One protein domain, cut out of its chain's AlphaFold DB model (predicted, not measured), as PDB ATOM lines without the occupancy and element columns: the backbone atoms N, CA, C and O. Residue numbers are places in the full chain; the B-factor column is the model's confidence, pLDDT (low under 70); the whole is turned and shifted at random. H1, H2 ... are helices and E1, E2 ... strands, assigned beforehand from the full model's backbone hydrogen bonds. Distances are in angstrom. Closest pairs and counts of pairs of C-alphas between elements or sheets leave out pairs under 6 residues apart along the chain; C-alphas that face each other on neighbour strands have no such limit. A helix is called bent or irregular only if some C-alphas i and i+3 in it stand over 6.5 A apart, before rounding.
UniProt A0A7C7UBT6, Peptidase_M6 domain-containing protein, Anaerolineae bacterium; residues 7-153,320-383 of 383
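AT A GLANCE: This is residues 7 to 153 and 320 to 383 of the 383 residues of the protein "Peptidase_M6 domain-containing protein" of Anaerolineae bacterium (UniProt A0A7C7UBT6). Two sheets lie face to face as a sandwich, with H4 over the face of the five-stranded sheet that is turned away from the other sheet; H3 and the arm H2b of the bent helix H2 make one end of the whole, and H1 packs on residues 27 to 35 of the other arm, H2a. The printed part has 211 residues, with four named helices followed by nine named strands, of mixed class. The sheet orders are E1 E3 E8 E5 E6, mixed, and E2 E9 E4 E7, antiparallel. The whole is compact, with a radius of gyration of the C-alphas of 16.9 A and spans of 51 by 38 by 33 A.

IN THESE COORDINATES: H1 is residues 7 to 12, from C-alpha 7 at (-46.975, 25.067, -18.335). H2, residues 26 to 53, was assigned as one helix by its hydrogen bonds but is bent, C-alphas 43 and 46 being 9.7 A apart; its arms are H2a, residues 26 to 43, 25.7 A long, and H2b, residues 46 to 53. H3 is residues 59 to 69 and H4 residues 76 to 89, 19.6 A. The strands are E1, 114 to 116; E2, 121 to 127; E3, 133 to 137; E4, 143 to 149; E5, 322 to 329, 22.6 A; E6, 333 to 337; E7, 345 to 350; E8, 359 to 366, 23.2 A; and E9, 375 to 382, 23.1 A, ending at C-alpha 382 at (-32.311, 42.645, -44.034).

HOW THE PARTS SIT: The strands form a jelly roll, one long hairpin wound over both sheets, in nested antiparallel pairs: E2 with E9, N 123 to O 379 2.9 A; E3 with E8, N 135 to O 362 2.9 A; E4 with E7, N 145 to O 348 2.9 A; and the hairpin E5 and E6, N 326 to O 336 2.8 A. E1 and E3 are parallel, N 116 to O 136 2.9 A. The facing parts of the sheets are 11.0 A centre to centre. The sheet E2 E9 E4 E7 is twisted. H4 is on the five-stranded sheet, two layers, at a height over the sheet of 9.0 A; the closest C-alphas of H4 and E5 are Ala 85 and Ile 327, 7.4 A. H3 touches H4 with C-alphas 64 and 76 closest, 5.3 A, about perpendicular at 81 degrees. H2b touches H3, C-alphas 52 and 66 closest, 5.0 A. H1 touches H2a, C-alphas 10 and 28 closest, 4.2 A, a steep tilt of 59 degrees. In H1, H2a, H2b, H3 and H4 every O i to N i+4 pair is within hydrogen-bond range.

THE WHOLE: The C-alphas of Pro 56 and Asp 140 are the farthest apart, 51.6 A. Residues 154 to 319 are not printed, and C-alphas 153 and 320 are 5.8 A apart. The links H1 to H2 and H4 to E1 are long. Residues 23 to 24 are under pLDDT 70.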
ATOM      1  N   GLU A   7     -47.084  24.307 -17.083       90.06
ATOM      2  CA  GLU A   7     -46.975  25.067 -18.335       90.06
ATOM      3  C   GLU A   7     -45.732  25.958 -18.394       90.06
ATOM      4  O   GLU A   7     -45.076  26.050 -19.429       90.06
ATOM      5  N   ARG A   8     -45.351  26.561 -17.262       91.62
ATOM      6  CA  ARG A   8     -44.226  27.497 -17.199       91.62
ATOM      7  C   ARG A   8     -42.903  26.858 -17.609       91.62
ATOM      8  O   ARG A   8     -42.100  27.515 -18.255       91.62
ATOM      9  N   ALA A   9     -42.678  25.597 -17.239       93.19
ATOM     10  CA  ALA A   9     -41.432  24.911 -17.571       93.19
ATOM     11  C   ALA A   9     -41.262  24.759 -19.090       93.19
ATOM     12  O   ALA A   9     -40.154  24.896 -19.592       93.19
ATOM     13  N   TYR A  10     -42.359  24.528 -19.817       95.31
ATOM     14  CA  TYR A  10     -42.335  24.528 -21.277       95.31
ATOM     15  C   TYR A  10     -42.178  25.940 -21.841       95.31
ATOM     16  O   TYR A  10     -41.369  26.153 -22.730       95.31
ATOM     17  N   LEU A  11     -42.907  26.925 -21.311       96.50
ATOM     18  CA  LEU A  11     -42.830  28.303 -21.809       96.50
ATOM     19  C   LEU A  11     -41.442  28.928 -21.599       96.50
ATOM     20  O   LEU A  11     -41.038  29.764 -22.396       96.50
ATOM     21  N   GLU A  12     -40.688  28.518 -20.576       95.94
ATOM     22  CA  GLU A  12     -39.282  28.911 -20.382       95.94
ATOM     23  C   GLU A  12     -38.322  28.194 -21.358       95.94
ATOM     24  O   GLU A  12     -37.245  28.720 -21.641       95.94
ATOM     25  N   HIS A  13     -38.728  27.043 -21.908       95.19
ATOM     26  CA  HIS A  13     -37.950  26.189 -22.814       95.19
ATOM     27  C   HIS A  13     -38.802  25.689 -24.003       95.19
ATOM     28  O   HIS A  13     -39.025  24.481 -24.141       95.19
ATOM     29  N   PRO A  14     -39.315  26.588 -24.867       96.94
ATOM     30  CA  PRO A  14     -40.283  26.216 -25.902       96.94
ATOM     31  C   PRO A  14     -39.705  25.319 -27.001       96.94
ATOM     32  O   PRO A  14     -40.458  24.605 -27.665       96.94
ATOM     33  N   ASP A  15     -38.378  25.277 -27.135       96.69
ATOM     34  CA  ASP A  15     -37.652  24.315 -27.970       96.69
ATOM     35  C   ASP A  15     -37.626  22.888 -27.373       96.69
ATOM     36  O   ASP A  15     -36.756  22.068 -27.644       96.69
ATOM     37  N   THR A  16     -38.587  22.559 -26.513       95.12
ATOM     38  CA  THR A  16     -38.802  21.196 -26.026       95.12
ATOM     39  C   THR A  16     -39.654  20.432 -27.032       95.12
ATOM     40  O   THR A  16     -40.771  20.850 -27.339       95.12
ATOM     41  N   ALA A  17     -39.168  19.281 -27.500       93.69
ATOM     42  CA  ALA A  17     -39.922  18.415 -28.403       93.69
ATOM     43  C   ALA A  17     -41.232  17.924 -27.762       93.69
ATOM     44  O   ALA A  17     -41.234  17.338 -26.673       93.69
ATOM     45  N   LEU A  18     -42.352  18.114 -28.465       93.50
ATOM     46  CA  LEU A  18     -43.661  17.608 -28.041       93.50
ATOM     47  C   LEU A  18     -43.773  16.081 -28.190       93.50
ATOM     48  O   LEU A  18     -44.441  15.422 -27.395       93.50
ATOM     49  N   THR A  19     -43.135  15.517 -29.217       88.50
ATOM     50  CA  THR A  19     -43.332  14.120 -29.640       88.50
ATOM     51  C   THR A  19     -42.250  13.161 -29.157       88.50
ATOM     52  O   THR A  19     -42.390  11.957 -29.348       88.50
ATOM     53  N   ALA A  20     -41.172  13.664 -28.555       82.19
ATOM     54  CA  ALA A  20     -40.057  12.851 -28.086       82.19
ATOM     55  C   ALA A  20     -39.539  13.375 -26.746       82.19
ATOM     56  O   ALA A  20     -39.316  14.572 -26.582       82.19
ATOM     57  N   TRP A  21     -39.367  12.471 -25.784       81.06
ATOM     58  CA  TRP A  21     -38.889  12.797 -24.444       81.06
ATOM     59  C   TRP A  21     -37.446  12.317 -24.320       81.06
ATOM     60  O   TRP A  21     -37.196  11.148 -24.040       81.06
ATOM     61  N   GLU A  22     -36.494  13.216 -24.558       70.00
ATOM     62  CA  GLU A  22     -35.062  12.949 -24.408       70.00
ATOM     63  C   GLU A  22     -34.424  14.013 -23.503       70.00
ATOM     64  O   GLU A  22     -34.813  15.176 -23.522       70.00
ATOM     65  N   GLY A  23     -33.412  13.633 -22.717       63.81
ATOM     66  CA  GLY A  23     -32.622  14.576 -21.916       63.81
ATOM     67  C   GLY A  23     -33.093  14.801 -20.471       63.81
ATOM     68  O   GLY A  23     -33.895  14.053 -19.915       63.81
ATOM     69  N   GLU A  24     -32.508  15.817 -19.825       58.03
ATOM     70  CA  GLU A  24     -32.547  16.021 -18.364       58.03
ATOM     71  C   GLU A  24     -33.656  16.974 -17.873       58.03
ATOM     72  O   GLU A  24     -33.733  17.255 -16.673       58.03
ATOM     73  N   GLU A  25     -34.578  17.413 -18.743       79.12
ATOM     74  CA  GLU A  25     -35.658  18.349 -18.378       79.12
ATOM     75  C   GLU A  25     -37.088  17.755 -18.419       79.12
ATOM     76  O   GLU A  25     -37.978  18.280 -19.095       79.12
ATOM     77  N   PRO A  26     -37.410  16.716 -17.616       85.12
ATOM     78  CA  PRO A  26     -38.752  16.124 -17.576       85.12
ATOM     79  C   PRO A  26     -39.889  17.109 -17.263       85.12
ATOM     80  O   PRO A  26     -41.059  16.803 -17.491       85.12
ATOM     81  N   ALA A  27     -39.581  18.253 -16.646       90.31
ATOM     82  CA  ALA A  27     -40.574  19.271 -16.325       90.31
ATOM     83  C   ALA A  27     -41.094  19.982 -17.582       90.31
ATOM     84  O   ALA A  27     -42.306  20.163 -17.685       90.31
ATOM     85  N   ALA A  28     -40.212  20.325 -18.526       92.12
ATOM     86  CA  ALA A  28     -40.594  20.996 -19.763       92.12
ATOM     87  C   ALA A  28     -41.440  20.073 -20.649       92.12
ATOM     88  O   ALA A  28     -42.511  20.474 -21.094       92.12
ATOM     89  N   HIS A  29     -41.058  18.797 -20.783       92.50
ATOM     90  CA  HIS A  29     -41.857  17.817 -21.530       92.50
ATOM     91  C   HIS A  29     -43.249  17.590 -20.924       92.50
ATOM     92  O   HIS A  29     -44.252  17.574 -21.640       92.50
ATOM     93  N   ARG A  30     -43.347  17.487 -19.587       92.31
ATOM     94  CA  ARG A  30     -44.652  17.439 -18.902       92.31
ATOM     95  C   ARG A  30     -45.469  18.706 -19.143       92.31
ATOM     96  O   ARG A  30     -46.681  18.605 -19.305       92.31
ATOM     97  N   GLY A  31     -44.822  19.870 -19.152       94.62
ATOM     98  CA  GLY A  31     -45.450  21.151 -19.467       94.62
ATOM     99  C   GLY A  31     -46.006  21.195 -20.889       94.62
ATOM    100  O   GLY A  31     -47.165  21.560 -21.065       94.62
ATOM    101  N   ALA A  32     -45.223  20.748 -21.875       95.38
ATOM    102  CA  ALA A  32     -45.619  20.674 -23.279       95.38
ATOM    103  C   ALA A  32     -46.837  19.759 -23.460       95.38
ATOM    104  O   ALA A  32     -47.850  20.170 -24.019       95.38
ATOM    105  N   ALA A  33     -46.770  18.542 -22.909       94.75
ATOM    106  CA  ALA A  33     -47.863  17.576 -22.973       94.75
ATOM    107  C   ALA A  33     -49.130  18.088 -22.270       94.75
ATOM    108  O   ALA A  33     -50.229  17.946 -22.802       94.75
ATOM    109  N   TYR A  34     -48.985  18.714 -21.095       95.56
ATOM    110  CA  TYR A  34     -50.101  19.329 -20.377       95.56
ATOM    111  C   TYR A  34     -50.764  20.438 -21.200       95.56
ATOM    112  O   TYR A  34     -51.987  20.435 -21.350       95.56
ATOM    113  N   LEU A  35     -49.975  21.364 -21.753       96.38
ATOM    114  CA  LEU A  35     -50.484  22.474 -22.555       96.38
ATOM    115  C   LEU A  35     -51.163  21.985 -23.830       96.38
ATOM    116  O   LEU A  35     -52.289  22.392 -24.100       96.38
ATOM    117  N   PHE A  36     -50.532  21.079 -24.577       97.44
ATOM    118  CA  PHE A  36     -51.101  20.559 -25.820       97.44
ATOM    119  C   PHE A  36     -52.391  19.766 -25.575       97.44
ATOM    120  O   PHE A  36     -53.379  19.948 -26.285       97.44
ATOM    121  N   ALA A  37     -52.432  18.936 -24.526       96.44
ATOM    122  CA  ALA A  37     -53.645  18.214 -24.146       96.44
ATOM    123  C   ALA A  37     -54.762  19.162 -23.682       96.44
ATOM    124  O   ALA A  37     -55.926  18.946 -24.022       96.44
ATOM    125  N   THR A  38     -54.417  20.222 -22.940       96.38
ATOM    126  CA  THR A  38     -55.376  21.257 -22.525       96.38
ATOM    127  C   THR A  38     -55.921  21.998 -23.741       96.38
ATOM    128  O   THR A  38     -57.134  22.125 -23.876       96.38
ATOM    129  N   TYR A  39     -55.051  22.387 -24.673       97.38
ATOM    130  CA  TYR A  39     -55.435  23.037 -25.921       97.38
ATOM    131  C   TYR A  39     -56.386  22.169 -26.752       97.38
ATOM    132  O   TYR A  39     -57.473  22.609 -27.123       97.38
ATOM    133  N   PHE A  40     -56.035  20.900 -26.978       97.56
ATOM    134  CA  PHE A  40     -56.902  19.950 -27.678       97.56
ATOM    135  C   PHE A  40     -58.257  19.788 -26.971       97.56
ATOM    136  O   PHE A  40     -59.309  19.794 -27.613       97.56
ATOM    137  N   HIS A  41     -58.251  19.667 -25.642       97.19
ATOM    138  CA  HIS A  41     -59.476  19.541 -24.862       97.19
ATOM    139  C   HIS A  41     -60.365  20.785 -24.965       97.19
ATOM    140  O   HIS A  41     -61.571  20.654 -25.132       97.19
ATOM    141  N   GLU A  42     -59.805  21.990 -24.914       95.31
ATOM    142  CA  GLU A  42     -60.592  23.216 -25.065       95.31
ATOM    143  C   GLU A  42     -61.141  23.381 -26.490       95.31
ATOM    144  O   GLU A  42     -62.252  23.886 -26.667       95.31
ATOM    145  N   ARG A  43     -60.419  22.884 -27.504       94.62
ATOM    146  CA  ARG A  43     -60.855  22.886 -28.910       94.62
ATOM    147  C   ARG A  43     -62.004  21.922 -29.193       94.62
ATOM    148  O   ARG A  43     -62.919  22.276 -29.935       94.62
ATOM    149  N   PHE A  44     -61.961  20.713 -28.634       96.25
ATOM    150  CA  PHE A  44     -62.862  19.616 -29.026       96.25
ATOM    151  C   PHE A  44     -63.730  19.064 -27.879       96.25
ATOM    152  O   PHE A  44     -64.578  18.187 -28.084       96.25
ATOM    153  N   GLY A  45     -63.554  19.589 -26.667       95.94
ATOM    154  CA  GLY A  45     -64.286  19.227 -25.457       95.94
ATOM    155  C   GLY A  45     -64.094  17.776 -25.009       95.94
ATOM    156  O   GLY A  45     -63.299  17.006 -25.549       95.94
ATOM    157  N   ASP A  46     -64.911  17.367 -24.034       97.00
ATOM    158  CA  ASP A  46     -64.964  15.992 -23.520       97.00
ATOM    159  C   ASP A  46     -65.128  14.934 -24.620       97.00
ATOM    160  O   ASP A  46     -64.612  13.822 -24.504       97.00
ATOM    161  N   ALA A  47     -65.910  15.246 -25.659       96.25
ATOM    162  CA  ALA A  47     -66.162  14.325 -26.761       96.25
ATOM    163  C   ALA A  47     -64.881  14.080 -27.564       96.25
ATOM    164  O   ALA A  47     -64.520  12.922 -27.762       96.25
ATOM    165  N   GLY A  48     -64.164  15.148 -27.929       97.00
ATOM    166  CA  GLY A  48     -62.872  15.051 -28.597       97.00
ATOM    167  C   GLY A  48     -61.846  14.291 -27.775       97.00
ATOM    168  O   GLY A  48     -61.222  13.360 -28.278       97.00
ATOM    169  N   THR A  49     -61.717  14.610 -26.484       97.00
ATOM    170  CA  THR A  49     -60.782  13.903 -25.596       97.00
ATOM    171  C   THR A  49     -61.082  12.405 -25.525       97.00
ATOM    172  O   THR A  49     -60.156  11.600 -25.543       97.00
ATOM    173  N   ARG A  50     -62.359  11.999 -25.486       97.44
ATOM    174  CA  ARG A  50     -62.729  10.572 -25.510       97.44
ATOM    175  C   ARG A  50     -62.369   9.895 -26.827       97.44
ATOM    176  O   ARG A  50     -61.944   8.747 -26.783       97.44
ATOM    177  N   VAL A  51     -62.545  10.577 -27.962       97.44
ATOM    178  CA  VAL A  51     -62.147  10.044 -29.276       97.44
ATOM    179  C   VAL A  51     -60.639   9.840 -29.323       97.44
ATOM    180  O   VAL A  51     -60.200   8.748 -29.660       97.44
ATOM    181  N   LEU A  52     -59.855  10.840 -28.908       96.88
ATOM    182  CA  LEU A  52     -58.396  10.753 -28.887       96.88
ATOM    183  C   LEU A  52     -57.893   9.604 -28.005       96.88
ATOM    184  O   LEU A  52     -57.103   8.787 -28.454       96.88
ATOM    185  N   VAL A  53     -58.387   9.503 -26.766       95.25
ATOM    186  CA  VAL A  53     -57.970   8.449 -25.821       95.25
ATOM    187  C   VAL A  53     -58.384   7.046 -26.289       95.25
ATOM    188  O   VAL A  53     -57.793   6.060 -25.864       95.25
ATOM    189  N   ALA A  54     -59.397   6.935 -27.153       96.19
ATOM    190  CA  ALA A  54     -59.825   5.662 -27.722       96.19
ATOM    191  C   ALA A  54     -58.999   5.222 -28.944       96.19
ATOM    192  O   ALA A  54     -59.189   4.093 -29.406       96.19
ATOM    193  N   GLN A  55     -58.117   6.076 -29.482       96.12
ATOM    194  CA  GLN A  55     -57.308   5.723 -30.645       96.12
ATOM    195  C   GLN A  55     -56.264   4.656 -30.288       96.12
ATOM    196  O   GLN A  55     -55.565   4.795 -29.288       96.12
ATOM    197  N   PRO A  56     -56.111   3.604 -31.113       91.75
ATOM    198  CA  PRO A  56     -55.090   2.579 -30.905       91.75
ATOM    199  C   PRO A  56     -53.701   3.008 -31.407       91.75
ATOM    200  O   PRO A  56     -52.742   2.256 -31.260       91.75
ATOM    201  N   LEU A  57     -53.601   4.163 -32.072       90.00
ATOM    202  CA  LEU A  57     -52.363   4.699 -32.630       90.00
ATOM    203  C   LEU A  57     -51.736   5.713 -31.670       90.00
ATOM    204  O   LEU A  57     -52.443   6.490 -31.032       90.00
ATOM    205  N   ASN A  58     -50.405   5.756 -31.649       83.12
ATOM    206  CA  ASN A  58     -49.628   6.670 -30.816       83.12
ATOM    207  C   ASN A  58     -49.159   7.913 -31.590       83.12
ATOM    208  O   ASN A  58     -49.074   7.918 -32.822       83.12
ATOM    209  N   GLY A  59     -48.812   8.967 -30.846       87.12
ATOM    210  CA  GLY A  59     -48.209  10.190 -31.384       87.12
ATOM    211  C   GLY A  59     -49.084  10.906 -32.418       87.12
ATOM    212  O   GLY A  59     -50.312  10.869 -32.342       87.12
ATOM    213  N   ALA A  60     -48.444  11.551 -33.400       91.88
ATOM    214  CA  ALA A  60     -49.111  12.326 -34.453       91.88
ATOM    215  C   ALA A  60     -50.206  11.534 -35.189       91.88
ATOM    216  O   ALA A  60     -51.296  12.053 -35.404       91.88
ATOM    217  N   ALA A  61     -49.959  10.251 -35.484       92.25
ATOM    218  CA  ALA A  61     -50.917   9.393 -36.181       92.25
ATOM    219  C   ALA A  61     -52.208   9.160 -35.375       92.25
ATOM    220  O   ALA A  61     -53.288   9.064 -35.957       92.25
ATOM    221  N   GLY A  62     -52.113   9.094 -34.041       94.44
ATOM    222  CA  GLY A  62     -53.283   9.037 -33.160       94.44
ATOM    223  C   GLY A  62     -54.094  10.333 -33.187       94.44
ATOM    224  O   GLY A  62     -55.320  10.286 -33.265       94.44
ATOM    225  N   PHE A  63     -53.425  11.489 -33.199       96.25
ATOM    226  CA  PHE A  63     -54.101  12.780 -33.345       96.25
ATOM    227  C   PHE A  63     -54.755  12.940 -34.721       96.25
ATOM    228  O   PHE A  63     -55.914  13.337 -34.771       96.25
ATOM    229  N   ASP A  64     -54.073  12.583 -35.813       97.56
ATOM    230  CA  ASP A  64     -54.645  12.618 -37.166       97.56
ATOM    231  C   ASP A  64     -55.893  11.730 -37.272       97.56
ATOM    232  O   ASP A  64     -56.922  12.160 -37.792       97.56
ATOM    233  N   ALA A  65     -55.837  10.507 -36.731       97.50
ATOM    234  CA  ALA A  65     -56.986   9.606 -36.707       97.50
ATOM    235  C   ALA A  65     -58.149  10.182 -35.882       97.50
ATOM    236  O   ALA A  65     -59.296  10.159 -36.328       97.50
ATOM    237  N   ALA A  66     -57.860  10.757 -34.711       97.81
ATOM    238  CA  ALA A  66     -58.876  11.386 -33.874       97.81
ATOM    239  C   ALA A  66     -59.516  12.609 -34.546       97.81
ATOM    240  O   ALA A  66     -60.731  12.771 -34.476       97.81
ATOM    241  N   LEU A  67     -58.722  13.465 -35.192       98.00
ATOM    242  CA  LEU A  67     -59.211  14.643 -35.910       98.00
ATOM    243  C   LEU A  67     -60.084  14.242 -37.103       98.00
ATOM    244  O   LEU A  67     -61.154  14.820 -37.290       98.00
ATOM    245  N   ALA A  68     -59.692  13.196 -37.837       97.44
ATOM    246  CA  ALA A  68     -60.499  12.629 -38.912       97.44
ATOM    247  C   ALA A  68     -61.843  12.072 -38.403       97.44
ATOM    248  O   ALA A  68     -62.882  12.369 -38.990       97.44
ATOM    249  N   ASP A  69     -61.846  11.327 -37.291       97.31
ATOM    250  CA  ASP A  69     -63.071  10.807 -36.658       97.31
ATOM    251  C   ASP A  69     -63.985  11.923 -36.121       97.31
ATOM    252  O   ASP A  69     -65.206  11.762 -36.053       97.31
ATOM    253  N   LEU A  70     -63.400  13.057 -35.730       97.25
ATOM    254  CA  LEU A  70     -64.123  14.256 -35.304       97.25
ATOM    255  C   LEU A  70     -64.613  15.116 -36.476       97.25
ATOM    256  O   LEU A  70     -65.307  16.103 -36.232       97.25
ATOM    257  N   GLU A  71     -64.249  14.771 -37.716       96.81
ATOM    258  CA  GLU A  71     -64.459  15.599 -38.911       96.81
ATOM    259  C   GLU A  71     -63.896  17.026 -38.737       96.81
ATOM    260  O   GLU A  71     -64.405  17.998 -39.300       96.81
ATOM    261  N   ALA A  72     -62.838  17.159 -37.929       91.31
ATOM    262  CA  ALA A  72     -62.061  18.378 -37.834       91.31
ATOM    263  C   ALA A  72     -61.214  18.451 -39.107       91.31
ATOM    264  O   ALA A  72     -60.376  17.585 -39.328       91.31
ATOM    265  N   ASP A  73     -61.464  19.439 -39.964       93.81
ATOM    266  CA  ASP A  73     -60.715  19.701 -41.205       93.81
ATOM    267  C   ASP A  73     -59.288  20.198 -40.885       93.81
ATOM    268  O   ASP A  73     -58.931  21.341 -41.158       93.81
ATOM    269  N   LEU A  74     -58.529  19.369 -40.162       96.00
ATOM    270  CA  LEU A  74     -57.230  19.636 -39.564       96.00
ATOM    271  C   LEU A  74     -56.419  18.342 -39.485       96.00
ATOM    272  O   LEU A  74     -56.914  17.286 -39.090       96.00
ATOM    273  N   THR A  75     -55.136  18.472 -39.768       97.19
ATOM    274  CA  THR A  75     -54.095  17.500 -39.431       97.19
ATOM    275  C   THR A  75     -53.466  17.820 -38.074       97.19
ATOM    276  O   THR A  75     -53.598  18.926 -37.543       97.19
ATOM    277  N   PHE A  76     -52.716  16.872 -37.519       97.19
ATOM    278  CA  PHE A  76     -51.894  17.079 -36.331       97.19
ATOM    279  C   PHE A  76     -50.914  18.243 -36.516       97.19
ATOM    280  O   PHE A  76     -50.776  19.062 -35.615       97.19
ATOM    281  N   GLU A  77     -50.261  18.354 -37.679       97.12
ATOM    282  CA  GLU A  77     -49.317  19.447 -37.953       97.12
ATOM    283  C   GLU A  77     -50.001  20.818 -37.981       97.12
ATOM    284  O   GLU A  77     -49.417  21.803 -37.530       97.12
ATOM    285  N   GLU A  78     -51.232  20.897 -38.490       97.19
ATOM    286  CA  GLU A  78     -52.018  22.135 -38.483       97.19
ATOM    287  C   GLU A  78     -52.482  22.494 -37.075       97.19
ATOM    288  O   GLU A  78     -52.297  23.633 -36.651       97.19
ATOM    289  N   LEU A  79     -52.983  21.523 -36.308       97.81
ATOM    290  CA  LEU A  79     -53.322  21.736 -34.903       97.81
ATOM    291  C   LEU A  79     -52.093  22.158 -34.081       97.81
ATOM    292  O   LEU A  79     -52.187  23.039 -33.229       97.81
ATOM    293  N   PHE A  80     -50.938  21.543 -34.334       98.31
ATOM    294  CA  PHE A  80     -49.670  21.889 -33.700       98.31
ATOM    295  C   PHE A  80     -49.242  23.318 -34.050       98.31
ATOM    296  O   PHE A  80     -48.867  24.078 -33.160       98.31
ATOM    297  N   ALA A  81     -49.364  23.725 -35.316       98.25
ATOM    298  CA  ALA A  81     -49.104  25.100 -35.728       98.25
ATOM    299  C   ALA A  81     -50.032  26.101 -35.020       98.25
ATOM    300  O   ALA A  81     -49.573  27.131 -34.521       98.25
ATOM    301  N   GLU A  82     -51.324  25.785 -34.924       97.69
ATOM    302  CA  GLU A  82     -52.285  26.618 -34.201       97.69
ATOM    303  C   GLU A  82     -51.970  26.695 -32.701       97.69
ATOM    304  O   GLU A  82     -52.083  27.768 -32.110       97.69
ATOM    305  N   TRP A  83     -51.507  25.596 -32.100       98.25
ATOM    306  CA  TRP A  83     -51.074  25.549 -30.705       98.25
ATOM    307  C   TRP A  83     -49.847  26.430 -30.433       98.25
ATOM    308  O   TRP A  83     -49.829  27.155 -29.438       98.25
ATOM    309  N   LEU A  84     -48.845  26.431 -31.320       98.56
ATOM    310  CA  LEU A  84     -47.689  27.327 -31.193       98.56
ATOM    311  C   LEU A  84     -48.109  28.803 -31.233       98.56
ATOM    312  O   LEU A  84     -47.659  29.605 -30.414       98.56
ATOM    313  N   ALA A  85     -49.017  29.160 -32.144       98.19
ATOM    314  CA  ALA A  85     -49.567  30.511 -32.194       98.19
ATOM    315  C   ALA A  85     -50.381  30.843 -30.931       98.19
ATOM    316  O   ALA A  85     -50.197  31.915 -30.357       98.19
ATOM    317  N   ALA A  86     -51.225  29.918 -30.460       97.56
ATOM    318  CA  ALA A  86     -52.027  30.083 -29.248       97.56
ATOM    319  C   ALA A  86     -51.166  30.294 -27.995       97.56
ATOM    320  O   ALA A  86     -51.478  31.161 -27.188       97.56
ATOM    321  N   ASN A  87     -50.053  29.565 -27.855       97.38
ATOM    322  CA  ASN A  87     -49.119  29.741 -26.740       97.38
ATOM    323  C   ASN A  87     -48.544  31.159 -26.671       97.38
ATOM    324  O   ASN A  87     -48.273  31.653 -25.580       97.38
ATOM    325  N   TYR A  88     -48.329  31.802 -27.821       97.25
ATOM    326  CA  TYR A  88     -47.781  33.154 -27.878       97.25
ATOM    327  C   TYR A  88     -48.850  34.245 -27.753       97.25
ATOM    328  O   TYR A  88     -48.594  35.295 -27.164       97.25
ATOM    329  N   LEU A  89     -50.019  34.008 -28.351       96.56
ATOM    330  CA  LEU A  89     -51.117  34.967 -28.464       96.56
ATOM    331  C   LEU A  89     -52.104  34.934 -27.296       96.56
ATOM    332  O   LEU A  89     -53.033  35.737 -27.288       96.56
ATOM    333  N   ASP A  90     -51.919  34.040 -26.327       93.31
ATOM    334  CA  ASP A  90     -52.794  33.967 -25.164       93.31
ATOM    335  C   ASP A  90     -52.913  35.329 -24.457       93.31
ATOM    336  O   ASP A  90     -51.912  35.998 -24.189       93.31
ATOM    337  N   ASP A  91     -54.156  35.759 -24.225       84.81
ATOM    338  CA  ASP A  91     -54.520  37.083 -23.701       84.81
ATOM    339  C   ASP A  91     -53.963  38.304 -24.483       84.81
ATOM    340  O   ASP A  91     -54.029  39.445 -24.006       84.81
ATOM    341  N   GLU A  92     -53.464  38.120 -25.713       89.12
ATOM    342  CA  GLU A  92     -52.991  39.218 -26.558       89.12
ATOM    343  C   GLU A  92     -54.176  40.065 -27.068       89.12
ATOM    344  O   GLU A  92     -55.122  39.551 -27.682       89.12
ATOM    345  N   PRO A  93     -54.153  41.395 -26.865       82.31
ATOM    346  CA  PRO A  93     -55.186  42.269 -27.401       82.31
ATOM    347  C   PRO A  93     -55.280  42.188 -28.929       82.31
ATOM    348  O   PRO A  93     -54.276  42.190 -29.632       82.31
ATOM    349  N   GLY A  94     -56.505  42.194 -29.458       79.19
ATOM    350  CA  GLY A  94     -56.729  42.214 -30.908       79.19
ATOM    351  C   GLY A  94     -56.637  40.845 -31.589       79.19
ATOM    352  O   GLY A  94     -56.614  40.789 -32.820       79.19
ATOM    353  N   VAL A  95     -56.612  39.752 -30.820       84.12
ATOM    354  CA  VAL A  95     -56.843  38.391 -31.320       84.12
ATOM    355  C   VAL A  95     -58.348  38.176 -31.514       84.12
ATOM    356  O   VAL A  95     -59.108  38.038 -30.558       84.12
ATOM    357  N   ASP A  96     -58.789  38.148 -32.773       76.88
ATOM    358  CA  ASP A  96     -60.204  37.954 -33.138       76.88
ATOM    359  C   ASP A  96     -60.569  36.470 -33.367       76.88
ATOM    360  O   ASP A  96     -61.737  36.137 -33.588       76.88
ATOM    361  N   VAL A  97     -59.578  35.572 -33.350       77.75
ATOM    362  CA  VAL A  97     -59.749  34.145 -33.645       77.75
ATOM    363  C   VAL A  97     -59.830  33.363 -32.328       77.75
ATOM    364  O   VAL A  97     -58.826  33.282 -31.622       77.75
ATOM    365  N   PRO A  98     -60.980  32.742 -31.990       75.44
ATOM    366  CA  PRO A  98     -61.209  32.167 -30.658       75.44
ATOM    367  C   PRO A  98     -60.263  31.039 -30.240       75.44
ATOM    368  O   PRO A  98     -60.284  30.644 -29.082       75.44
ATOM    369  N   HIS A  99     -59.495  30.478 -31.173       85.31
ATOM    370  CA  HIS A  99     -58.621  29.342 -30.914       85.31
ATOM    371  C   HIS A  99     -57.133  29.696 -30.782       85.31
ATOM    372  O   HIS A  99     -56.320  28.790 -30.614       85.31
ATOM    373  N   TYR A 100     -56.754  30.975 -30.849       91.31
ATOM    374  CA  TYR A 100     -55.390  31.429 -30.554       91.31
ATOM    375  C   TYR A 100     -55.274  31.930 -29.113       91.31
ATOM    376  O   TYR A 100     -54.980  33.093 -28.866       91.31
ATOM    377  N   GLY A 101     -55.546  31.030 -28.172       91.56
ATOM    378  CA  GLY A 101     -55.454  31.263 -26.736       91.56
ATOM    379  C   GLY A 101     -56.123  30.134 -25.960       91.56
ATOM    380  O   GLY A 101     -56.507  29.113 -26.545       91.56
ATOM    381  N   TYR A 102     -56.277  30.341 -24.659       93.00
ATOM    382  CA  TYR A 102     -56.835  29.386 -23.716       93.00
ATOM    383  C   TYR A 102     -58.027  29.986 -22.966       93.00
ATOM    384  O   TYR A 102     -58.054  31.154 -22.591       93.00
ATOM    385  N   ALA A 103     -59.050  29.172 -22.724       89.31
ATOM    386  CA  ALA A 103     -60.225  29.572 -21.957       89.31
ATOM    387  C   ALA A 103     -60.004  29.436 -20.443       89.31
ATOM    388  O   ALA A 103     -60.641  30.144 -19.658       89.31
ATOM    389  N   THR A 104     -59.162  28.485 -20.022       89.19
ATOM    390  CA  THR A 104     -58.945  28.161 -18.603       89.19
ATOM    391  C   THR A 104     -57.566  28.538 -18.070       89.19
ATOM    392  O   THR A 104     -57.361  28.484 -16.851       89.19
ATOM    393  N   LEU A 105     -56.644  28.938 -18.947       90.62
ATOM    394  CA  LEU A 105     -55.283  29.351 -18.608       90.62
ATOM    395  C   LEU A 105     -55.069  30.840 -18.927       90.62
ATOM    396  O   LEU A 105     -55.857  31.435 -19.648       90.62
ATOM    397  N   ASP A 106     -54.036  31.418 -18.318       89.94
ATOM    398  CA  ASP A 106     -53.534  32.784 -18.550       89.94
ATOM    399  C   ASP A 106     -52.006  32.660 -18.567       89.94
ATOM    400  O   ASP A 106     -51.359  32.549 -17.510       89.94
ATOM    401  N   LEU A 107     -51.454  32.520 -19.771       92.62
ATOM    402  CA  LEU A 107     -50.064  32.155 -20.011       92.62
ATOM    403  C   LEU A 107     -49.129  33.367 -19.966       92.62
ATOM    404  O   LEU A 107     -49.463  34.498 -20.314       92.62
ATOM    405  N   GLU A 108     -47.889  33.116 -19.548       92.44
ATOM    406  CA  GLU A 108     -46.784  34.017 -19.874       92.44
ATOM    407  C   GLU A 108     -46.340  33.738 -21.319       92.44
ATOM    408  O   GLU A 108     -46.422  32.603 -21.787       92.44
ATOM    409  N   ARG A 109     -45.837  34.755 -22.031       94.44
ATOM    410  CA  ARG A 109     -45.312  34.534 -23.383       94.44
ATOM    411  C   ARG A 109     -44.150  33.525 -23.352       94.44
ATOM    412  O   ARG A 109     -43.312  33.626 -22.450       94.44
ATOM    413  N   PRO A 110     -44.048  32.627 -24.349       97.38
ATOM    414  CA  PRO A 110     -42.894  31.755 -24.508       97.38
ATOM    415  C   PRO A 110     -41.586  32.552 -24.538       97.38
ATOM    416  O   PRO A 110     -41.520  33.648 -25.108       97.38
ATOM    417  N   ALA A 111     -40.539  31.996 -23.934       97.88
ATOM    418  CA  ALA A 111     -39.209  32.570 -23.944       97.88
ATOM    419  C   ALA A 111     -38.712  32.690 -25.395       97.88
ATOM    420  O   ALA A 111     -38.743  31.710 -26.141       97.88
ATOM    421  N   PRO A 112     -38.259  33.880 -25.823       98.25
ATOM    422  CA  PRO A 112     -37.777  34.056 -27.179       98.25
ATOM    423  C   PRO A 112     -36.425  33.363 -27.357       98.25
ATOM    424  O   PRO A 112     -35.533  33.514 -26.520       98.25
ATOM    425  N   ALA A 113     -36.251  32.678 -28.485       98.19
ATOM    426  CA  ALA A 113     -34.958  32.142 -28.904       98.19
ATOM    427  C   ALA A 113     -33.983  33.283 -29.242       98.19
ATOM    428  O   ALA A 113     -32.794  33.228 -28.924       98.19
ATOM    429  N   ALA A 114     -34.500  34.358 -29.847       98.06
ATOM    430  CA  ALA A 114     -33.748  35.575 -30.120       98.06
ATOM    431  C   ALA A 114     -34.663  36.803 -30.240       98.06
ATOM    432  O   ALA A 114     -35.846  36.693 -30.564       98.06
ATOM    433  N   ILE A 115     -34.094  37.985 -29.997       98.31
ATOM    434  CA  ILE A 115     -34.751  39.283 -30.185       98.31
ATOM    435  C   ILE A 115     -33.811  40.162 -31.008       98.31
ATOM    436  O   ILE A 115     -32.656  40.349 -30.619       98.31
ATOM    437  N   TYR A 116     -34.306  40.712 -32.114       98.12
ATOM    438  CA  TYR A 116     -33.552  41.613 -32.981       98.12
ATOM    439  C   TYR A 116     -34.268  42.947 -33.153       98.12
ATOM    440  O   TYR A 116     -35.466  43.007 -33.423       98.12
ATOM    441  N   GLU A 117     -33.493  44.018 -32.993       97.06
ATOM    442  CA  GLU A 117     -33.934  45.410 -33.155       97.06
ATOM    443  C   GLU A 117     -33.027  46.176 -34.141       97.06
ATOM    444  O   GLU A 117     -33.393  47.239 -34.639       97.06
ATOM    445  N   ASP A 118     -31.862  45.605 -34.474       96.75
ATOM    446  CA  ASP A 118     -30.865  46.153 -35.391       96.75
ATOM    447  C   ASP A 118     -30.612  45.170 -36.543       96.75
ATOM    448  O   ASP A 118     -30.414  43.978 -36.310       96.75
ATOM    449  N   TYR A 119     -30.561  45.678 -37.778       96.94
ATOM    450  CA  TYR A 119     -30.391  44.885 -39.006       96.94
ATOM    451  C   TYR A 119     -29.264  45.463 -39.882       96.94
ATOM    452  O   TYR A 119     -29.072  46.686 -39.895       96.94
ATOM    453  N   PRO A 120     -28.523  44.630 -40.641       97.81
ATOM    454  CA  PRO A 120     -28.818  43.228 -40.940       97.81
ATOM    455  C   PRO A 120     -28.350  42.240 -39.868       97.81
ATOM    456  O   PRO A 120     -27.387  42.490 -39.143       97.81
ATOM    457  N   VAL A 121     -29.004  41.081 -39.822       97.69
ATOM    458  CA  VAL A 121     -28.672  39.964 -38.927       97.69
ATOM    459  C   VAL A 121     -28.445  38.706 -39.745       97.69
ATOM    460  O   VAL A 121     -29.179  38.415 -40.683       97.69
ATOM    461  N   ARG A 122     -27.449  37.917 -39.344       97.94
ATOM    462  CA  ARG A 122     -27.273  36.543 -39.810       97.94
ATOM    463  C   ARG A 122     -27.133  35.625 -38.608       97.94
ATOM    464  O   ARG A 122     -26.308  35.895 -37.737       97.94
ATOM    465  N   MET A 123     -27.888  34.535 -38.594       96.06
ATOM    466  CA  MET A 123     -27.809  33.517 -37.547       96.06
ATOM    467  C   MET A 123     -27.831  32.107 -38.128       96.06
ATOM    468  O   MET A 123     -28.396  31.865 -39.194       96.06
ATOM    469  N   GLU A 124     -27.220  31.190 -37.391       98.12
ATOM    470  CA  GLU A 124     -27.293  29.748 -37.591       98.12
ATOM    471  C   GLU A 124     -27.718  29.148 -36.254       98.12
ATOM    472  O   GLU A 124     -27.142  29.493 -35.220       98.12
ATOM    473  N   ALA A 125     -28.745  28.311 -36.276       97.88
ATOM    474  CA  ALA A 125     -29.355  27.736 -35.087       97.88
ATOM    475  C   ALA A 125     -29.944  26.360 -35.417       97.88
ATOM    476  O   ALA A 125     -29.816  25.852 -36.538       97.88
ATOM    477  N   SER A 126     -30.559  25.737 -34.424       97.69
ATOM    478  CA  SER A 126     -31.276  24.483 -34.581       97.69
ATOM    479  C   SER A 126     -32.481  24.475 -33.663       97.69
ATOM    480  O   SER A 126     -32.354  24.951 -32.542       97.69
ATOM    481  N   VAL A 127     -33.570  23.868 -34.120       97.69
ATOM    482  CA  VAL A 127     -34.813  23.705 -33.363       97.69
ATOM    483  C   VAL A 127     -35.148  22.221 -33.265       97.69
ATOM    484  O   VAL A 127     -34.979  21.479 -34.236       97.69
ATOM    485  N   GLN A 128     -35.603  21.751 -32.114       96.50
ATOM    486  CA  GLN A 128     -36.057  20.383 -31.925       96.50
ATOM    487  C   GLN A 128     -37.263  20.054 -32.810       96.50
ATOM    488  O   GLN A 128     -38.078  20.914 -33.167       96.50
ATOM    489  N   GLN A 129     -37.401  18.773 -33.159       96.19
ATOM    490  CA  GLN A 129     -38.582  18.300 -33.881       96.19
ATOM    491  C   GLN A 129     -39.815  18.492 -32.997       96.19
ATOM    492  O   GLN A 129     -39.841  18.033 -31.854       96.19
ATOM    493  N   PHE A 130     -40.823  19.189 -33.515       96.94
ATOM    494  CA  PHE A 130     -42.006  19.599 -32.759       96.94
ATOM    495  C   PHE A 130     -41.680  20.385 -31.468       96.94
ATOM    496  O   PHE A 130     -42.469  20.370 -30.524       96.94
ATOM    497  N   GLY A 131     -40.523  21.056 -31.422       97.25
ATOM    498  CA  GLY A 131     -40.216  22.177 -30.524       97.25
ATOM    499  C   GLY A 131     -40.437  23.512 -31.241       97.25
ATOM    500  O   GLY A 131     -40.854  23.515 -32.400       97.25
ATOM    501  N   ALA A 132     -40.202  24.648 -30.587       98.44
ATOM    502  CA  ALA A 132     -40.394  25.952 -31.216       98.44
ATOM    503  C   ALA A 132     -39.353  27.002 -30.823       98.44
ATOM    504  O   ALA A 132     -39.182  27.320 -29.645       98.44
ATOM    505  N   ASP A 133     -38.781  27.635 -31.845       98.81
ATOM    506  CA  ASP A 133     -38.015  28.867 -31.721       98.81
ATOM    507  C   ASP A 133     -38.918  30.069 -31.999       98.81
ATOM    508  O   ASP A 133     -39.421  30.242 -33.112       98.81
ATOM    509  N   TYR A 134     -39.095  30.930 -30.996       98.81
ATOM    510  CA  TYR A 134     -39.787  32.214 -31.136       98.81
ATOM    511  C   TYR A 134     -38.760  33.330 -31.350       98.81
ATOM    512  O   TYR A 134     -38.046  33.716 -30.421       98.81
ATOM    513  N   ILE A 135     -38.677  33.860 -32.570       98.75
ATOM    514  CA  ILE A 135     -37.732  34.920 -32.941       98.75
ATOM    515  C   ILE A 135     -38.490  36.237 -33.078       98.75
ATOM    516  O   ILE A 135     -39.322  36.397 -33.971       98.75
ATOM    517  N   LEU A 136     -38.188  37.193 -32.203       98.69
ATOM    518  CA  LEU A 136     -38.842  38.500 -32.181       98.69
ATOM    519  C   LEU A 136     -38.073  39.473 -33.073       98.69
ATOM    520  O   LEU A 136     -36.878  39.702 -32.878       98.69
ATOM    521  N   LEU A 137     -38.784  40.072 -34.023       98.44
ATOM    522  CA  LEU A 137     -38.289  41.074 -34.955       98.44
ATOM    523  C   LEU A 137     -39.016  42.395 -34.686       98.44
ATOM    524  O   LEU A 137     -40.244  42.474 -34.745       98.44
ATOM    525  N   ARG A 138     -38.256  43.444 -34.379       97.75
ATOM    526  CA  ARG A 138     -38.759  44.809 -34.165       97.75
ATOM    527  C   ARG A 138     -37.935  45.791 -34.973       97.75
ATOM    528  O   ARG A 138     -36.773  45.512 -35.249       97.75
ATOM    529  N   GLY A 139     -38.502  46.939 -35.319       95.44
ATOM    530  CA  GLY A 139     -37.792  47.976 -36.058       95.44
ATOM    531  C   GLY A 139     -38.734  48.948 -36.756       95.44
ATOM    532  O   GLY A 139     -39.951  48.796 -36.704       95.44
ATOM    533  N   ASP A 140     -38.132  49.929 -37.425       95.25
ATOM    534  CA  ASP A 140     -38.823  51.013 -38.135       95.25
ATOM    535  C   ASP A 140     -38.794  50.831 -39.666       95.25
ATOM    536  O   ASP A 140     -38.987  51.794 -40.407       95.25
ATOM    537  N   ASP A 141     -38.525  49.614 -40.144       96.94
ATOM    538  CA  ASP A 141     -38.516  49.240 -41.560       96.94
ATOM    539  C   ASP A 141     -39.213  47.880 -41.734       96.94
ATOM    540  O   ASP A 141     -39.163  47.035 -40.836       96.94
ATOM    541  N   ASP A 142     -39.843  47.653 -42.890       98.00
ATOM    542  CA  ASP A 142     -40.220  46.296 -43.298       98.00
ATOM    543  C   ASP A 142     -38.949  45.464 -43.506       98.00
ATOM    544  O   ASP A 142     -37.912  46.000 -43.892       98.00
ATOM    545  N   LEU A 143     -39.020  44.157 -43.254       98.50
ATOM    546  CA  LEU A 143     -37.849  43.284 -43.312       98.50
ATOM    547  C   LEU A 143     -37.993  42.225 -44.395       98.50
ATOM    548  O   LEU A 143     -39.094  41.795 -44.745       98.50
ATOM    549  N   ARG A 144     -36.853  41.742 -44.881       98.50
ATOM    550  CA  ARG A 144     -36.753  40.546 -45.715       98.50
ATOM    551  C   ARG A 144     -36.014  39.470 -44.957       98.50
ATOM    552  O   ARG A 144     -34.922  39.710 -44.452       98.50
ATOM    553  N   VAL A 145     -36.604  38.287 -44.908       98.56
ATOM    554  CA  VAL A 145     -36.043  37.119 -44.241       98.56
ATOM    555  C   VAL A 145     -35.695  36.084 -45.296       98.56
ATOM    556  O   VAL A 145     -36.584  35.570 -45.962       98.56
ATOM    557  N   HIS A 146     -34.413  35.762 -45.421       98.62
ATOM    558  CA  HIS A 146     -33.936  34.626 -46.200       98.62
ATOM    559  C   HIS A 146     -33.686  33.439 -45.264       98.62
ATOM    560  O   HIS A 146     -32.796  33.500 -44.403       98.62
ATOM    561  N   PHE A 147     -34.463  32.373 -45.429       98.62
ATOM    562  CA  PHE A 147     -34.383  31.135 -44.658       98.62
ATOM    563  C   PHE A 147     -33.758  30.011 -45.482       98.62
ATOM    564  O   PHE A 147     -34.099  29.809 -46.645       98.62
ATOM    565  N   VAL A 148     -32.864  29.251 -44.846       98.62
ATOM    566  CA  VAL A 148     -32.291  28.018 -45.394       98.62
ATOM    567  C   VAL A 148     -32.303  26.945 -44.311       98.62
ATOM    568  O   VAL A 148     -31.539  27.032 -43.347       98.62
ATOM    569  N   GLY A 149     -33.147  25.932 -44.479       98.31
ATOM    570  CA  GLY A 149     -33.218  24.749 -43.625       98.31
ATOM    571  C   GLY A 149     -32.408  23.572 -44.172       98.31
ATOM    572  O   GLY A 149     -32.113  23.490 -45.365       98.31
ATOM    573  N   ALA A 150     -32.042  22.630 -43.305       97.50
ATOM    574  CA  ALA A 150     -31.528  21.338 -43.745       97.50
ATOM    575  C   ALA A 150     -32.653  20.512 -44.395       97.50
ATOM    576  O   ALA A 150     -33.761  20.457 -43.883       97.50
ATOM    577  N   THR A 151     -32.375  19.809 -45.494       97.00
ATOM    578  CA  THR A 151     -33.373  18.950 -46.173       97.00
ATOM    579  C   THR A 151     -33.425  17.524 -45.628       97.00
ATOM    580  O   THR A 151     -34.313  16.743 -45.972       97.00
ATOM    581  N   LYS A 152     -32.467  17.163 -44.772       95.50
ATOM    582  CA  LYS A 152     -32.396  15.866 -44.104       95.50
ATOM    583  C   LYS A 152     -31.777  15.995 -42.722       95.50
ATOM    584  O   LYS A 152     -30.939  16.866 -42.496       95.50
ATOM    585  N   THR A 153     -32.135  15.074 -41.844       94.88
ATOM    586  CA  THR A 153     -31.612  14.977 -40.478       94.88
ATOM    587  C   THR A 153     -31.316  13.510 -40.151       94.88
ATOM    588  O   THR A 153     -31.980  12.628 -40.718       94.88
ATOM    589  N   GLN A 320     -36.184  16.161 -43.783       97.31
ATOM    590  CA  GLN A 320     -36.435  17.242 -42.838       97.31
ATOM    591  C   GLN A 320     -37.337  18.286 -43.498       97.31
ATOM    592  O   GLN A 320     -37.059  18.743 -44.605       97.31
ATOM    593  N   ARG A 321     -38.398  18.676 -42.790       97.44
ATOM    594  CA  ARG A 321     -39.252  19.823 -43.129       97.44
ATOM    595  C   ARG A 321     -39.273  20.826 -41.986       97.44
ATOM    596  O   ARG A 321     -38.935  20.468 -40.857       97.44
ATOM    597  N   TYR A 322     -39.718  22.044 -42.262       98.38
ATOM    598  CA  TYR A 322     -39.952  23.055 -41.235       98.38
ATOM    599  C   TYR A 322     -41.391  23.558 -41.275       98.38
ATOM    600  O   TYR A 322     -42.043  23.585 -42.320       98.38
ATOM    601  N   LEU A 323     -41.871  23.978 -40.113       98.31
ATOM    602  CA  LEU A 323     -43.005  24.875 -39.979       98.31
ATOM    603  C   LEU A 323     -42.462  26.280 -39.735       98.31
ATOM    604  O   LEU A 323     -41.597  26.463 -38.881       98.31
ATOM    605  N   ALA A 324     -43.003  27.255 -40.460       98.62
ATOM    606  CA  ALA A 324     -42.738  28.666 -40.238       98.62
ATOM    607  C   ALA A 324     -44.067  29.418 -40.114       98.62
ATOM    608  O   ALA A 324     -44.921  29.331 -41.000       98.62
ATOM    609  N   LEU A 325     -44.245  30.139 -39.008       98.75
ATOM    610  CA  LEU A 325     -45.373  31.044 -38.793       98.75
ATOM    611  C   LEU A 325     -44.860  32.471 -38.621       98.75
ATOM    612  O   LEU A 325     -43.843  32.690 -37.967       98.75
ATOM    613  N   LEU A 326     -45.597  33.434 -39.162       98.62
ATOM    614  CA  LEU A 326     -45.409  34.850 -38.898       98.62
ATOM    615  C   LEU A 326     -46.581  35.364 -38.075       98.62
ATOM    616  O   LEU A 326     -47.716  35.399 -38.553       98.62
ATOM    617  N   ILE A 327     -46.297  35.780 -36.846       98.31
ATOM    618  CA  ILE A 327     -47.261  36.471 -35.995       98.31
ATOM    619  C   ILE A 327     -46.968  37.967 -36.063       98.31
ATOM    620  O   ILE A 327     -45.869  38.400 -35.720       98.31
ATOM    621  N   GLY A 328     -47.942  38.755 -36.501       97.50
ATOM    622  CA  GLY A 328     -47.858  40.213 -36.546       97.50
ATOM    623  C   GLY A 328     -48.662  40.833 -35.413       97.50
ATOM    624  O   GLY A 328     -49.836  40.503 -35.254       97.50
ATOM    625  N   LEU A 329     -48.054  41.717 -34.617       96.12
ATOM    626  CA  LEU A 329     -48.721  42.382 -33.492       96.12
ATOM    627  C   LEU A 329     -48.926  43.869 -33.797       96.12
ATOM    628  O   LEU A 329     -48.023  44.678 -33.593       96.12
ATOM    629  N   GLY A 330     -50.113  44.243 -34.271       92.25
ATOM    630  CA  GLY A 330     -50.522  45.638 -34.481       92.25
ATOM    631  C   GLY A 330     -51.785  45.987 -33.693       92.25
ATOM    632  O   GLY A 330     -51.983  45.511 -32.578       92.25
ATOM    633  N   ASP A 331     -52.670  46.785 -34.298       90.56
ATOM    634  CA  ASP A 331     -54.037  46.999 -33.785       90.56
ATOM    635  C   ASP A 331     -54.841  45.687 -33.720       90.56
ATOM    636  O   ASP A 331     -55.752  45.537 -32.903       90.56
ATOM    637  N   LYS A 332     -54.499  44.744 -34.604       91.31
ATOM    638  CA  LYS A 332     -54.957  43.358 -34.599       91.31
ATOM    639  C   LYS A 332     -53.757  42.427 -34.644       91.31
ATOM    640  O   LYS A 332     -52.740  42.764 -35.253       91.31
ATOM    641  N   ALA A 333     -53.911  41.255 -34.042       94.31
ATOM    642  CA  ALA A 333     -52.960  40.170 -34.206       94.31
ATOM    643  C   ALA A 333     -53.255  39.411 -35.508       94.31
ATOM    644  O   ALA A 333     -54.412  39.110 -35.815       94.31
ATOM    645  N   THR A 334     -52.213  39.079 -36.264       95.38
ATOM    646  CA  THR A 334     -52.299  38.216 -37.449       95.38
ATOM    647  C   THR A 334     -51.427  36.989 -37.262       95.38
ATOM    648  O   THR A 334     -50.381  37.071 -36.627       95.38
ATOM    649  N   VAL A 335     -51.833  35.867 -37.851       96.94
ATOM    650  CA  VAL A 335     -51.026  34.645 -37.938       96.94
ATOM    651  C   VAL A 335     -51.037  34.199 -39.390       96.94
ATOM    652  O   VAL A 335     -52.103  33.982 -39.966       96.94
ATOM    653  N   GLU A 336     -49.860  34.077 -39.985       96.94
ATOM    654  CA  GLU A 336     -49.679  33.586 -41.347       96.94
ATOM    655  C   GLU A 336     -48.748  32.376 -41.334       96.94
ATOM    656  O   GLU A 336     -47.693  32.403 -40.704       96.94
ATOM    657  N   ARG A 337     -49.115  31.315 -42.057       97.44
ATOM    658  CA  ARG A 337     -48.194  30.213 -42.335       97.44
ATOM    659  C   ARG A 337     -47.327  30.588 -43.527       97.44
ATOM    660  O   ARG A 337     -47.837  30.767 -44.630       97.44
ATOM    661  N   LEU A 338     -46.023  30.674 -43.301       98.19
ATOM    662  CA  LEU A 338     -45.071  31.035 -44.337       98.19
ATOM    663  C   LEU A 338     -44.754  29.805 -45.205       98.19
ATOM    664  O   LEU A 338     -44.435  28.741 -44.664       98.19
ATOM    665  N   PRO A 339     -44.850  29.912 -46.540       96.00
ATOM    666  CA  PRO A 339     -44.571  28.793 -47.428       96.00
ATOM    667  C   PRO A 339     -43.073  28.469 -47.459       96.00
ATOM    668  O   PRO A 339     -42.224  29.360 -47.377       96.00
ATOM    669  N   LEU A 340     -42.773  27.183 -47.621       94.94
ATOM    670  CA  LEU A 340     -41.435  26.632 -47.815       94.94
ATOM    671  C   LEU A 340     -41.457  25.715 -49.034       94.94
ATOM    672  O   LEU A 340     -42.361  24.890 -49.173       94.94
ATOM    673  N   GLU A 341     -40.451  25.854 -49.889       91.44
ATOM    674  CA  GLU A 341     -40.247  24.974 -51.037       91.44
ATOM    675  C   GLU A 341     -39.678  23.612 -50.594       91.44
ATOM    676  O   GLU A 341     -39.246  23.428 -49.452       91.44
ATOM    677  N   GLU A 342     -39.651  22.627 -51.500       91.75
ATOM    678  CA  GLU A 342     -39.139  21.278 -51.196       91.75
ATOM    679  C   GLU A 342     -37.673  21.283 -50.728       91.75
ATOM    680  O   GLU A 342     -37.289  20.466 -49.890       91.75
ATOM    681  N   ASP A 343     -36.864  22.229 -51.211       96.25
ATOM    682  CA  ASP A 343     -35.461  22.401 -50.821       96.25
ATOM    683  C   ASP A 343     -35.271  23.096 -49.460       96.25
ATOM    684  O   ASP A 343     -34.134  23.262 -49.019       96.25
ATOM    685  N   GLN A 344     -36.371  23.440 -48.777       97.56
ATOM    686  CA  GLN A 344     -36.397  24.143 -47.493       97.56
ATOM    687  C   GLN A 344     -35.705  25.517 -47.544       97.56
ATOM    688  O   GLN A 344     -35.132  25.968 -46.549       97.56
ATOM    689  N   ILE A 345     -35.761  26.189 -48.696       98.06
ATOM    690  CA  ILE A 345     -35.301  27.567 -48.879       98.06
ATOM    691  C   ILE A 345     -36.516  28.468 -49.096       98.06
ATOM    692  O   ILE A 345     -37.451  28.107 -49.811       98.06
ATOM    693  N   ALA A 346     -36.512  29.650 -48.480       97.94
ATOM    694  CA  ALA A 346     -37.553  30.642 -48.717       97.94
ATOM    695  C   ALA A 346     -37.072  32.075 -48.485       97.94
ATOM    696  O   ALA A 346     -36.166  32.332 -47.693       97.94
ATOM    697  N   ASP A 347     -37.740  33.008 -49.159       98.19
ATOM    698  CA  ASP A 347     -37.614  34.444 -48.948       98.19
ATOM    699  C   ASP A 347     -38.980  34.999 -48.532       98.19
ATOM    700  O   ASP A 347     -39.947  34.944 -49.295       98.19
ATOM    701  N   TRP A 348     -39.064  35.545 -47.323       98.19
ATOM    702  CA  TRP A 348     -40.290  36.108 -46.762       98.19
ATOM    703  C   TRP A 348     -40.162  37.613 -46.555       98.19
ATOM    704  O   TRP A 348     -39.071  38.143 -46.341       98.19
ATOM    705  N   THR A 349     -41.293  38.313 -46.603       98.00
ATOM    706  CA  THR A 349     -41.382  39.727 -46.219       98.00
ATOM    707  C   THR A 349     -42.071  39.823 -44.865       98.00
ATOM    708  O   THR A 349     -43.097  39.186 -44.657       98.00
ATOM    709  N   VAL A 350     -41.522  40.631 -43.964       98.19
ATOM    710  CA  VAL A 350     -42.109  40.934 -42.658       98.19
ATOM    711  C   VAL A 350     -42.530  42.408 -42.666       98.19
ATOM    712  O   VAL A 350     -41.673  43.283 -42.523       98.19
ATOM    713  N   PRO A 351     -43.823  42.709 -42.877       97.38
ATOM    714  CA  PRO A 351     -44.297  44.069 -43.125       97.38
ATOM    715  C   PRO A 351     -44.522  44.870 -41.828       97.38
ATOM    716  O   PRO A 351     -45.637  45.308 -41.551       97.38
ATOM    717  N   LEU A 352     -43.473  45.056 -41.016       96.31
ATOM    718  CA  LEU A 352     -43.555  45.764 -39.730       96.31
ATOM    719  C   LEU A 352     -44.203  47.149 -39.855       96.31
ATOM    720  O   LEU A 352     -45.172  47.451 -39.165       96.31
ATOM    721  N   VAL A 353     -43.693  48.001 -40.741       95.69
ATOM    722  CA  VAL A 353     -44.168  49.384 -40.877       95.69
ATOM    723  C   VAL A 353     -45.418  49.442 -41.734       95.69
ATOM    724  O   VAL A 353     -46.350  50.178 -41.407       95.69
ATOM    725  N   SER A 354     -45.442  48.670 -42.822       95.38
ATOM    726  CA  SER A 354     -46.560  48.676 -43.766       95.38
ATOM    727  C   SER A 354     -47.876  48.229 -43.123       95.38
ATOM    728  O   SER A 354     -48.920  48.789 -43.455       95.38
ATOM    729  N   GLU A 355     -47.830  47.297 -42.165       95.12
ATOM    730  CA  GLU A 355     -49.000  46.842 -41.396       95.12
ATOM    731  C   GLU A 355     -49.109  47.496 -40.002       95.12
ATOM    732  O   GLU A 355     -50.025  47.199 -39.233       95.12
ATOM    733  N   GLY A 356     -48.198  48.413 -39.655       95.25
ATOM    734  CA  GLY A 356     -48.204  49.111 -38.365       95.25
ATOM    735  C   GLY A 356     -47.993  48.186 -37.162       95.25
ATOM    736  O   GLY A 356     -48.538  48.432 -36.083       95.25
ATOM    737  N   TRP A 357     -47.233  47.108 -37.337       96.69
ATOM    738  CA  TRP A 357     -46.905  46.167 -36.277       96.69
ATOM    739  C   TRP A 357     -45.833  46.736 -35.350       96.69
ATOM    740  O   TRP A 357     -44.791  47.227 -35.779       96.69
ATOM    741  N   ARG A 358     -46.061  46.610 -34.041       94.94
ATOM    742  CA  ARG A 358     -45.066  46.934 -33.005       94.94
ATOM    743  C   ARG A 358     -43.981  45.862 -32.885       94.94
ATOM    744  O   ARG A 358     -42.921  46.117 -32.323       94.94
ATOM    745  N   GLU A 359     -44.294  44.651 -33.327       96.19
ATOM    746  CA  GLU A 359     -43.464  43.459 -33.217       96.19
ATOM    747  C   GLU A 359     -43.971  42.409 -34.205       96.19
ATOM    748  O   GLU A 359     -45.180  42.230 -34.363       96.19
ATOM    749  N   ALA A 360     -43.041  41.706 -34.838       98.25
ATOM    750  CA  ALA A 360     -43.308  40.484 -35.573       98.25
ATOM    751  C   ALA A 360     -42.601  39.317 -34.879       98.25
ATOM    752  O   ALA A 360     -41.508  39.477 -34.334       98.25
ATOM    753  N   VAL A 361     -43.210  38.139 -34.914       98.62
ATOM    754  CA  VAL A 361     -42.652  36.920 -34.335       98.62
ATOM    755  C   VAL A 361     -42.594  35.866 -35.417       98.62
ATOM    756  O   VAL A 361     -43.625  35.416 -35.911       98.62
ATOM    757  N   LEU A 362     -41.377  35.481 -35.781       98.75
ATOM    758  CA  LEU A 362     -41.140  34.323 -36.622       98.75
ATOM    759  C   LEU A 362     -41.052  33.098 -35.711       98.75
ATOM    760  O   LEU A 362     -40.128  32.997 -34.905       98.75
ATOM    761  N   VAL A 363     -42.021  32.193 -35.825       98.81
ATOM    762  CA  VAL A 363     -42.032  30.918 -35.101       98.81
ATOM    763  C   VAL A 363     -41.529  29.834 -36.038       98.81
ATOM    764  O   VAL A 363     -42.128  29.615 -37.092       98.81
ATOM    765  N   LEU A 364     -40.443  29.161 -35.665       98.75
ATOM    766  CA  LEU A 364     -39.862  28.061 -36.433       98.75
ATOM    767  C   LEU A 364     -39.964  26.754 -35.651       98.75
ATOM    768  O   LEU A 364     -39.769  26.742 -34.441       98.75
ATOM    769  N   SER A 365     -40.243  25.655 -36.347       98.62
ATOM    770  CA  SER A 365     -40.271  24.307 -35.770       98.62
ATOM    771  C   SER A 365     -39.773  23.268 -36.775       98.62
ATOM    772  O   SER A 365     -40.030  23.392 -37.976       98.62
ATOM    773  N   GLY A 366     -39.062  22.244 -36.299       98.06
ATOM    774  CA  GLY A 366     -38.675  21.085 -37.105       98.06
ATOM    775  C   GLY A 366     -39.823  20.078 -37.222       98.06
ATOM    776  O   GLY A 366     -40.512  19.816 -36.242       98.06
ATOM    777  N   LEU A 367     -40.026  19.489 -38.404       96.19
ATOM    778  CA  LEU A 367     -41.105  18.531 -38.684       96.19
ATOM    779  C   LEU A 367     -40.593  17.200 -39.267       96.19
ATOM    780  O   LEU A 367     -40.939  16.816 -40.390       96.19
ATOM    781  N   ALA A 368     -39.765  16.483 -38.508       93.75
ATOM    782  CA  ALA A 368     -39.318  15.127 -38.827       93.75
ATOM    783  C   ALA A 368     -39.709  14.145 -37.696       93.75
ATOM    784  O   ALA A 368     -38.973  14.005 -36.724       93.75
ATOM    785  N   PRO A 369     -40.848  13.432 -37.800       85.38
ATOM    786  CA  PRO A 369     -41.405  12.637 -36.692       85.38
ATOM    787  C   PRO A 369     -40.617  11.373 -36.331       85.38
ATOM    788  O   PRO A 369     -40.880  10.772 -35.296       85.38
ATOM    789  N   LEU A 370     -39.678  10.946 -37.175       84.00
ATOM    790  CA  LEU A 370     -38.922   9.701 -36.989       84.00
ATOM    791  C   LEU A 370     -37.547   9.913 -36.342       84.00
ATOM    792  O   LEU A 370     -36.787   8.959 -36.209       84.00
ATOM    793  N   THR A 371     -37.204  11.146 -35.975       88.50
ATOM    794  CA  THR A 371     -35.917  11.477 -35.362       88.50
ATOM    795  C   THR A 371     -36.098  12.380 -34.151       88.50
ATOM    796  O   THR A 371     -37.065  13.133 -34.048       88.50
ATOM    797  N   THR A 372     -35.136  12.311 -33.244       87.88
ATOM    798  CA  THR A 372     -35.001  13.224 -32.108       87.88
ATOM    799  C   THR A 372     -33.852  14.208 -32.289       87.88
ATOM    800  O   THR A 372     -33.614  15.052 -31.431       87.88
ATOM    801  N   HIS A 373     -33.145  14.137 -33.421       91.88
ATOM    802  CA  HIS A 373     -32.101  15.096 -33.756       91.88
ATOM    803  C   HIS A 373     -32.715  16.442 -34.143       91.88
ATOM    804  O   HIS A 373     -33.680  16.469 -34.917       91.88
ATOM    805  N   PRO A 374     -32.143  17.562 -33.678       94.69
ATOM    806  CA  PRO A 374     -32.662  18.883 -33.991       94.69
ATOM    807  C   PRO A 374     -32.492  19.226 -35.478       94.69
ATOM    808  O   PRO A 374     -31.591  18.748 -36.173       94.69
ATOM    809  N   ALA A 375     -33.369  20.094 -35.967       97.19
ATOM    810  CA  ALA A 375     -33.405  20.601 -37.326       97.19
ATOM    811  C   ALA A 375     -32.567  21.884 -37.442       97.19
ATOM    812  O   ALA A 375     -32.923  22.927 -36.898       97.19
ATOM    813  N   PHE A 376     -31.464  21.840 -38.190       98.12
ATOM    814  CA  PHE A 376     -30.553  22.983 -38.354       98.12
ATOM    815  C   PHE A 376     -31.032  23.975 -39.411       98.12
ATOM    816  O   PHE A 376     -31.353  23.571 -40.525       98.12
ATOM    817  N   TYR A 377     -30.994  25.270 -39.120       98.50
ATOM    818  CA  TYR A 377     -31.379  26.300 -40.080       98.50
ATOM    819  C   TYR A 377     -30.477  27.538 -40.010       98.50
ATOM    820  O   TYR A 377     -29.748  27.775 -39.043       98.50
ATOM    821  N   ARG A 378     -30.529  28.348 -41.068       98.56
ATOM    822  CA  ARG A 378     -29.887  29.659 -41.162       98.56
ATOM    823  C   ARG A 378     -30.925  30.710 -41.530       98.56
ATOM    824  O   ARG A 378     -31.739  30.488 -42.422       98.56
ATOM    825  N   LEU A 379     -30.823  31.874 -40.898       98.06
ATOM    826  CA  LEU A 379     -31.589  33.065 -41.250       98.06
ATOM    827  C   LEU A 379     -30.648  34.212 -41.610       98.06
ATOM    828  O   LEU A 379     -29.625  34.425 -40.952       98.06
ATOM    829  N   THR A 380     -31.017  34.968 -42.639       98.62
ATOM    830  CA  THR A 380     -30.497  36.316 -42.896       98.62
ATOM    831  C   THR A 380     -31.675  37.279 -42.917       98.62
ATOM    832  O   THR A 380     -32.673  36.989 -43.571       98.62
ATOM    833  N   VAL A 381     -31.583  38.378 -42.172       98.38
ATOM    834  CA  VAL A 381     -32.646  39.381 -42.060       98.38
ATOM    835  C   VAL A 381     -32.091  40.743 -42.441       98.38
ATOM    836  O   VAL A 381     -31.152  41.224 -41.803       98.38
ATOM    837  N   ASP A 382     -32.685  41.351 -43.461       97.69
ATOM    838  CA  ASP A 382     -32.311  42.645 -44.034       97.69
ATOM    839  C   ASP A 382     -33.512  43.610 -44.033       97.69
ATOM    840  O   ASP A 382     -34.652  43.183 -43.856       97.69
ATOM    841  N   LYS A 383     -33.248  44.903 -44.248       93.50
ATOM    842  CA  LYS A 383     -34.267  45.948 -44.473       93.50
ATOM    843  C   LYS A 383     -34.694  46.019 -45.942       93.50
ATOM    844  O   LYS A 383     -33.836  45.749 -46.818       93.50
TER     845      LYS A 383